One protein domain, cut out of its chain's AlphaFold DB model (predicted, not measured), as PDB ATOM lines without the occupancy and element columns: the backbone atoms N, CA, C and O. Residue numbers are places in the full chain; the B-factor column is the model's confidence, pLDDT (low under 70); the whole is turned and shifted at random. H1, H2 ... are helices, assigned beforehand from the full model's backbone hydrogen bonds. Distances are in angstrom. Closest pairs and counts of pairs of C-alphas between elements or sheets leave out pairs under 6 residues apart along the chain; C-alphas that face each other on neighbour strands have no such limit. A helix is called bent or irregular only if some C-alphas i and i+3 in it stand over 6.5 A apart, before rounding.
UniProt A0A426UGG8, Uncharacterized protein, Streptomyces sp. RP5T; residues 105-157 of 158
ATOM      1  N   HIS A 105     -14.984  -4.198 -83.342       78.88
ATOM      2  CA  HIS A 105     -13.588  -4.023 -82.935       78.88
ATOM      3  C   HIS A 105     -13.449  -3.639 -81.453       78.88
ATOM      4  O   HIS A 105     -12.528  -4.118 -80.799       78.88
ATOM      5  N   THR A 106     -14.373  -2.838 -80.914       84.25
ATOM      6  CA  THR A 106     -14.407  -2.444 -79.499       84.25
ATOM      7  C   THR A 106     -14.638  -3.662 -78.611       84.25
ATOM      8  O   THR A 106     -13.932  -3.850 -77.627       84.25
ATOM      9  N   LEU A 107     -15.565  -4.541 -79.006       84.06
ATOM     10  CA  LEU A 107     -15.829  -5.794 -78.293       84.06
ATOM     11  C   LEU A 107     -14.613  -6.731 -78.318       84.06
ATOM     12  O   LEU A 107     -14.262  -7.308 -77.295       84.06
ATOM     13  N   VAL A 108     -13.933  -6.858 -79.462       86.19
ATOM     14  CA  VAL A 108     -12.728  -7.700 -79.580       86.19
ATOM     15  C   VAL A 108     -11.579  -7.167 -78.719       86.19
ATOM     16  O   VAL A 108     -10.902  -7.961 -78.068       86.19
ATOM     17  N   ALA A 109     -11.374  -5.846 -78.678       85.19
ATOM     18  CA  ALA A 109     -10.365  -5.219 -77.825       85.19
ATOM     19  C   ALA A 109     -10.668  -5.440 -76.333       85.19
ATOM     20  O   ALA A 109      -9.795  -5.889 -75.594       85.19
ATOM     21  N   PHE A 110     -11.923  -5.233 -75.926       87.25
ATOM     22  CA  PHE A 110     -12.381  -5.473 -74.558       87.25
ATOM     23  C   PHE A 110     -12.167  -6.930 -74.120       87.25
ATOM     24  O   PHE A 110     -11.596  -7.184 -73.060       87.25
ATOM     25  N   ILE A 111     -12.556  -7.895 -74.964       87.19
ATOM     26  CA  ILE A 111     -12.350  -9.325 -74.689       87.19
ATOM     27  C   ILE A 111     -10.854  -9.646 -74.605       87.19
ATOM     28  O   ILE A 111     -10.450 -10.401 -73.729       87.19
ATOM     29  N   LYS A 112     -10.016  -9.077 -75.483       85.88
ATOM     30  CA  LYS A 112      -8.561  -9.294 -75.450       85.88
ATOM     31  C   LYS A 112      -7.931  -8.811 -74.144       85.88
ATOM     32  O   LYS A 112      -7.066  -9.508 -73.636       85.88
ATOM     33  N   GLU A 113      -8.346  -7.659 -73.633       87.19
ATOM     34  CA  GLU A 113      -7.823  -7.094 -72.381       87.19
ATOM     35  C   GLU A 113      -8.285  -7.877 -71.145       87.19
ATOM     36  O   GLU A 113      -7.539  -8.033 -70.184       87.19
ATOM     37  N   HIS A 114      -9.509  -8.408 -71.176       85.56
ATOM     38  CA  HIS A 114     -10.108  -9.064 -70.015       85.56
ATOM     39  C   HIS A 114      -9.967 -10.594 -70.018       85.56
ATOM     40  O   HIS A 114     -10.217 -11.215 -68.985       85.56
ATOM     41  N   LYS A 115      -9.544 -11.229 -71.126       83.25
ATOM     42  CA  LYS A 115      -9.440 -12.700 -71.220       83.25
ATOM     43  C   LYS A 115      -8.527 -13.302 -70.151       83.25
ATOM     44  O   LYS A 115      -8.846 -14.360 -69.624       83.25
ATOM     45  N   ASP A 116      -7.427 -12.627 -69.814       82.38
ATOM     46  CA  ASP A 116      -6.412 -13.155 -68.898       82.38
ATOM     47  C   ASP A 116      -6.923 -13.171 -67.449       82.38
ATOM     48  O   ASP A 116      -6.551 -14.038 -66.664       82.38
ATOM     49  N   ARG A 117      -7.865 -12.277 -67.114       83.81
ATOM     50  CA  ARG A 117      -8.533 -12.242 -65.803       83.81
ATOM     51  C   ARG A 117      -9.547 -13.376 -65.623       83.81
ATOM     52  O   ARG A 117      -9.752 -13.828 -64.503       83.81
ATOM     53  N   PHE A 118     -10.187 -13.820 -66.704       78.62
ATOM     54  CA  PHE A 118     -11.234 -14.852 -66.669       78.62
ATOM     55  C   PHE A 118     -10.764 -16.223 -67.187       78.62
ATOM     56  O   PHE A 118     -11.563 -17.157 -67.259       78.62
ATOM     57  N   GLY A 119      -9.495 -16.351 -67.592       78.62
ATOM     58  CA  GLY A 119      -8.885 -17.574 -68.134       78.62
ATOM     59  C   GLY A 119      -9.443 -18.047 -69.485       78.62
ATOM     60  O   GLY A 119      -8.866 -18.927 -70.118       78.62
ATOM     61  N   SER A 120     -10.560 -17.483 -69.950       80.75
ATOM     62  CA  SER A 120     -11.240 -17.850 -71.192       80.75
ATOM     63  C   SER A 120     -12.122 -16.710 -71.712       80.75
ATOM     64  O   SER A 120     -12.529 -15.808 -70.978       80.75
ATOM     65  N   VAL A 121     -12.430 -16.744 -73.010       85.94
ATOM     66  CA  VAL A 121     -13.257 -15.727 -73.692       85.94
ATOM     67  C   VAL A 121     -14.757 -16.007 -73.601       85.94
ATOM     68  O   VAL A 121     -15.580 -15.116 -73.808       85.94
ATOM     69  N   GLU A 122     -15.120 -17.246 -73.286       83.06
ATOM     70  CA  GLU A 122     -16.489 -17.749 -73.213       83.06
ATOM     71  C   GLU A 122     -17.367 -17.073 -72.139       83.06
ATOM     72  O   GLU A 122     -18.464 -16.628 -72.494       83.06
ATOM     73  N   PRO A 123     -16.920 -16.872 -70.878       85.69
ATOM     74  CA  PRO A 123     -17.716 -16.155 -69.877       85.69
ATOM     75  C   PRO A 123     -17.946 -14.689 -70.263       85.69
ATOM     76  O   PRO A 123     -19.037 -14.156 -70.068       85.69
ATOM     77  N   ILE A 124     -16.952 -14.056 -70.892       84.81
ATOM     78  CA  ILE A 124     -17.044 -12.670 -71.360       84.81
ATOM     79  C   ILE A 124     -18.059 -12.571 -72.508       84.81
ATOM     80  O   ILE A 124     -18.929 -11.703 -72.495       84.81
ATOM     81  N   CYS A 125     -18.012 -13.494 -73.475       83.56
ATOM     82  CA  CYS A 125     -18.981 -13.542 -74.576       83.56
ATOM     83  C   CYS A 125     -20.413 -13.801 -74.078       83.56
ATOM     84  O   CYS A 125     -21.367 -13.251 -74.637       83.56
ATOM     85  N   ARG A 126     -20.576 -14.601 -73.015       84.31
ATOM     86  CA  ARG A 126     -21.876 -14.872 -72.385       84.31
ATOM     87  C   ARG A 126     -22.476 -13.613 -71.754       84.31
ATOM     88  O   ARG A 126     -23.615 -13.284 -72.065       84.31
ATOM     89  N   ILE A 127     -21.695 -12.880 -70.956       88.88
ATOM     90  CA  ILE A 127     -22.122 -11.613 -70.334       88.88
ATOM     91  C   ILE A 127     -22.435 -10.559 -71.405       88.88
ATOM     92  O   ILE A 127     -23.466  -9.897 -71.357       88.88
ATOM     93  N   LEU A 128     -21.597 -10.442 -72.439       85.19
ATOM     94  CA  LEU A 128     -21.857  -9.515 -73.543       85.19
ATOM     95  C   LEU A 128     -23.151  -9.857 -74.292       85.19
ATOM     96  O   LEU A 128     -23.861  -8.959 -74.732       85.19
ATOM     97  N   THR A 129     -23.486 -11.139 -74.420       83.31
ATOM     98  CA  THR A 129     -24.735 -11.586 -75.054       83.31
ATOM     99  C   THR A 129     -25.970 -11.231 -74.222       83.31
ATOM    100  O   THR A 129     -26.988 -10.871 -74.816       83.31
ATOM    101  N   ASP A 130     -25.863 -11.279 -72.891       84.56
ATOM    102  CA  ASP A 130     -26.903 -10.851 -71.943       84.56
ATOM    103  C   ASP A 130     -27.190  -9.341 -72.056       84.56
ATOM    104  O   ASP A 130     -28.340  -8.920 -72.159       84.56
ATOM    105  N   HIS A 131     -26.140  -8.528 -72.216       83.19
ATOM    106  CA  HIS A 131     -26.230  -7.077 -72.439       83.19
ATOM    107  C   HIS A 131     -26.505  -6.669 -73.906       83.19
ATOM    108  O   HIS A 131     -26.027  -5.631 -74.371       83.19
ATOM    109  N   ASP A 132     -27.222  -7.498 -74.674       77.00
ATOM    110  CA  ASP A 132     -27.575  -7.300 -76.100       77.00
ATOM    111  C   ASP A 132     -26.378  -7.214 -77.090       77.00
ATOM    112  O   ASP A 132     -26.510  -7.184 -78.324       77.00
ATOM    113  N   CYS A 133     -25.148  -7.321 -76.595       79.31
ATOM    114  CA  CYS A 133     -23.901  -7.315 -77.358       79.31
ATOM    115  C   CYS A 133     -23.470  -8.728 -77.794       79.31
ATOM    116  O   CYS A 133     -22.316  -9.115 -77.640       79.31
ATOM    117  N   LYS A 134     -24.390  -9.499 -78.394       79.44
ATOM    118  CA  LYS A 134     -24.128 -10.830 -78.990       79.44
ATOM    119  C   LYS A 134     -22.860 -10.843 -79.858       79.44
ATOM    120  O   LYS A 134     -22.860 -10.276 -80.960       79.44
ATOM    121  N   ILE A 135     -21.838 -11.536 -79.365       80.44
ATOM    122  CA  ILE A 135     -20.573 -11.857 -80.027       80.44
ATOM    123  C   ILE A 135     -20.250 -13.327 -79.742       80.44
ATOM    124  O   ILE A 135     -20.304 -13.769 -78.599       80.44
ATOM    125  N   ALA A 136     -19.961 -14.103 -80.787       81.56
ATOM    126  CA  ALA A 136     -19.614 -15.514 -80.640       81.56
ATOM    127  C   ALA A 136     -18.093 -15.686 -80.447       81.56
ATOM    128  O   ALA A 136     -17.329 -14.948 -81.081       81.56
ATOM    129  N   PRO A 137     -17.631 -16.705 -79.694       82.12
ATOM    130  CA  PRO A 137     -16.202 -17.002 -79.535       82.12
ATOM    131  C   PRO A 137     -15.480 -17.187 -80.878       82.12
ATOM    132  O   PRO A 137     -14.408 -16.637 -81.103       82.12
ATOM    133  N   SER A 138     -16.130 -17.854 -81.840       81.94
ATOM    134  CA  SER A 138     -15.604 -18.031 -83.202       81.94
ATOM    135  C   SER A 138     -15.385 -16.700 -83.940       81.94
ATOM    136  O   SER A 138     -14.407 -16.533 -84.671       81.94
ATOM    137  N   THR A 139     -16.265 -15.716 -83.720       83.75
ATOM    138  CA  THR A 139     -16.109 -14.368 -84.287       83.75
ATOM    139  C   THR A 139     -14.922 -13.646 -83.656       83.75
ATOM    140  O   THR A 139     -14.153 -13.008 -84.376       83.75
ATOM    141  N   TYR A 140     -14.738 -13.779 -82.340       85.12
ATOM    142  CA  TYR A 140     -13.565 -13.247 -81.648       85.12
ATOM    143  C   TYR A 140     -12.266 -13.844 -82.209       85.12
ATOM    144  O   TYR A 140     -11.399 -13.089 -82.647       85.12
ATOM    145  N   ASP A 141     -12.161 -15.172 -82.294       83.31
ATOM    146  CA  ASP A 141     -10.969 -15.866 -82.799       83.31
ATOM    147  C   ASP A 141     -10.626 -15.477 -84.242       83.31
ATOM    148  O   ASP A 141      -9.468 -15.217 -84.575       83.31
ATOM    149  N   ALA A 142     -11.637 -15.376 -85.110       84.38
ATOM    150  CA  ALA A 142     -11.448 -14.954 -86.495       84.38
ATOM    151  C   ALA A 142     -10.911 -13.517 -86.597       84.38
ATOM    152  O   ALA A 142     -10.039 -13.235 -87.423       84.38
ATOM    153  N   HIS A 143     -11.408 -12.602 -85.762       80.88
ATOM    154  CA  HIS A 143     -10.923 -11.224 -85.721       80.88
ATOM    155  C   HIS A 143      -9.537 -11.113 -85.076       80.88
ATOM    156  O   HIS A 143      -8.687 -10.400 -85.607       80.88
ATOM    157  N   HIS A 144      -9.278 -11.854 -83.997       81.88
ATOM    158  CA  HIS A 144      -7.979 -11.905 -83.329       81.88
ATOM    159  C   HIS A 144      -6.883 -12.422 -84.274       81.88
ATOM    160  O   HIS A 144      -5.837 -11.792 -84.414       81.88
ATOM    161  N   LYS A 145      -7.154 -13.501 -85.022       81.50
ATOM    162  CA  LYS A 145      -6.222 -14.051 -86.024       81.50
ATOM    163  C   LYS A 145      -5.932 -13.071 -87.163       81.50
ATOM    164  O   LYS A 145      -4.786 -12.942 -87.575       81.50
ATOM    165  N   ARG A 146      -6.945 -12.337 -87.642       77.69
ATOM    166  CA  ARG A 146      -6.775 -11.299 -88.680       77.69
ATOM    167  C   ARG A 146      -5.974 -10.086 -88.201       77.69
ATOM    168  O   ARG A 146      -5.344  -9.428 -89.020       77.69
ATOM    169  N   GLN A 147      -6.023  -9.773 -86.908       71.38
ATOM    170  CA  GLN A 147      -5.207  -8.710 -86.314       71.38
ATOM    171  C   GLN A 147      -3.757  -9.160 -86.094       71.38
ATOM    172  O   GLN A 147      -2.846  -8.370 -86.307       71.38
ATOM    173  N   ALA A 148      -3.545 -10.418 -85.697       69.19
ATOM    174  CA  ALA A 148      -2.211 -10.988 -85.491       69.19
ATOM    175  C   ALA A 148      -1.461 -11.255 -86.809       69.19
ATOM    176  O   ALA A 148      -0.246 -11.099 -86.867       69.19
ATOM    177  N   ALA A 149      -2.183 -11.624 -87.871       66.25
ATOM    178  CA  ALA A 149      -1.653 -11.771 -89.222       66.25
ATOM    179  C   ALA A 149      -2.298 -10.720 -90.141       66.25
ATOM    180  O   ALA A 149      -3.253 -11.040 -90.864       66.25
ATOM    181  N   PRO A 150      -1.829  -9.455 -90.108       61.56
ATOM    182  CA  PRO A 150      -2.321  -8.445 -91.029       61.56
ATOM    183  C   PRO A 150      -2.079  -8.933 -92.460       61.56
ATOM    184  O   PRO A 150      -0.976  -9.339 -92.824       61.56
ATOM    185  N   ALA A 151      -3.134  -8.941 -93.276       56.78
ATOM    186  CA  ALA A 151      -3.040  -9.394 -94.656       56.78
ATOM    187  C   ALA A 151      -1.936  -8.618 -95.394       56.78
ATOM    188  O   ALA A 151      -1.795  -7.411 -95.204       56.78
ATOM    189  N   ALA A 152      -1.211  -9.278 -96.302       52.44
ATOM    190  CA  ALA A 152      -0.068  -8.714 -97.036       52.44
ATOM    191  C   ALA A 152      -0.350  -7.385 -97.781       52.44
ATOM    192  O   ALA A 152       0.572  -6.694 -98.199       52.44
ATOM    193  N   ARG A 153      -1.624  -6.995 -97.943       54.44
ATOM    194  CA  ARG A 153      -2.034  -5.691 -98.494       54.44
ATOM    195  C   ARG A 153      -1.813  -4.529 -97.513       54.44
ATOM    196  O   ARG A 153      -1.558  -3.420 -97.967       54.44
ATOM    197  N   THR A 154      -1.892  -4.775 -96.206       50.69
ATOM    198  CA  THR A 154      -1.672  -3.766 -95.156       50.69
ATOM    199  C   THR A 154      -0.186  -3.444 -95.004       50.69
ATOM    200  O   THR A 154       0.166  -2.280 -94.892       50.69
ATOM    201  N   LEU A 155       0.692  -4.445 -95.135       52.56
ATOM    202  CA  LEU A 155       2.152  -4.256 -95.143       52.56
ATOM    203  C   LEU A 155       2.668  -3.529 -96.396       52.56
ATOM    204  O   LEU A 155       3.801  -3.074 -96.417       52.56
ATOM    205  N   ARG A 156       1.847  -3.420 -97.448       48.66
ATOM    206  CA  ARG A 156       2.206  -2.740 -98.703       48.66
ATOM    207  C   ARG A 156       1.949  -1.229 -98.676       48.66
ATOM    208  O   ARG A 156       2.305  -0.554 -99.632       48.66
ATOM    209  N   ASN A 157       1.284  -0.732 -97.632       47.22
ATOM    210  CA  ASN A 157       0.933   0.679 -97.446       47.22
ATOM    211  C   ASN A 157       1.531   1.254 -96.145       47.22
ATOM    212  O   ASN A 157       1.020   2.253 -95.644       47.22
TER     213      ASN A 157
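What this domain is: This is residues 105 to 157 of the 158 residues of an uncharacterized protein of Streptomyces sp. RP5T (UniProt A0A426UGG8). A small body with a long tail: H1 and H2 make a rough V joined by a tight link, the first part of H3 lies across H1 near Val 108, and residues 145 to 157, of which 145 to 148 belong to H3, stick out and lengthen the whole. The printed part has 53 residues with three named helices, H1, H2, H3, and no named strand, all helix in class. It is loose, with a radius of gyration of the C-alphas of 12.7 A, and spans 40 by 22 by 16 A.

Where its parts are: H1, residues 105 to 118, begins at C-alpha 105 (-13.588, -4.023, -82.935) and is 19.7 A long; it is irregular, C-alphas 113 and 116 being 7.1 A apart. H2 is residues 122 to 130. H3, residues 137 to 148, is 16.4 A long and ends at C-alpha 148 (-2.211, -10.988, -85.491).

How they stand to each other: H1 touches H2, closest at the C-alphas of Ile 111 and Ile 124, 6.7 A, at a steep tilt of 51 degrees, opposite ways. H1 and H3 only just touch, with 3 pairs of C-alphas within 8 A, through residue 108 and residues 140 to 144 alone; the closest C-alphas, of Val 108 and Tyr 140, are 6.0 A apart, and the lines are about perpendicular at 76 degrees. H2 and H3 are close but not clearly touching, Glu 122 and Pro 137 having the closest C-alphas, 6.4 A. Every O i to N i+4 pair is within hydrogen-bond range in H2 and H3; in H1, 8 of 10 are.

The domain as a whole: The C-alphas of Asp 130 and Arg 156, the two farthest apart, are 40.4 A from each other. The printed part has no cut and no long link; pLDDT is under 70 in residues 148 to 157.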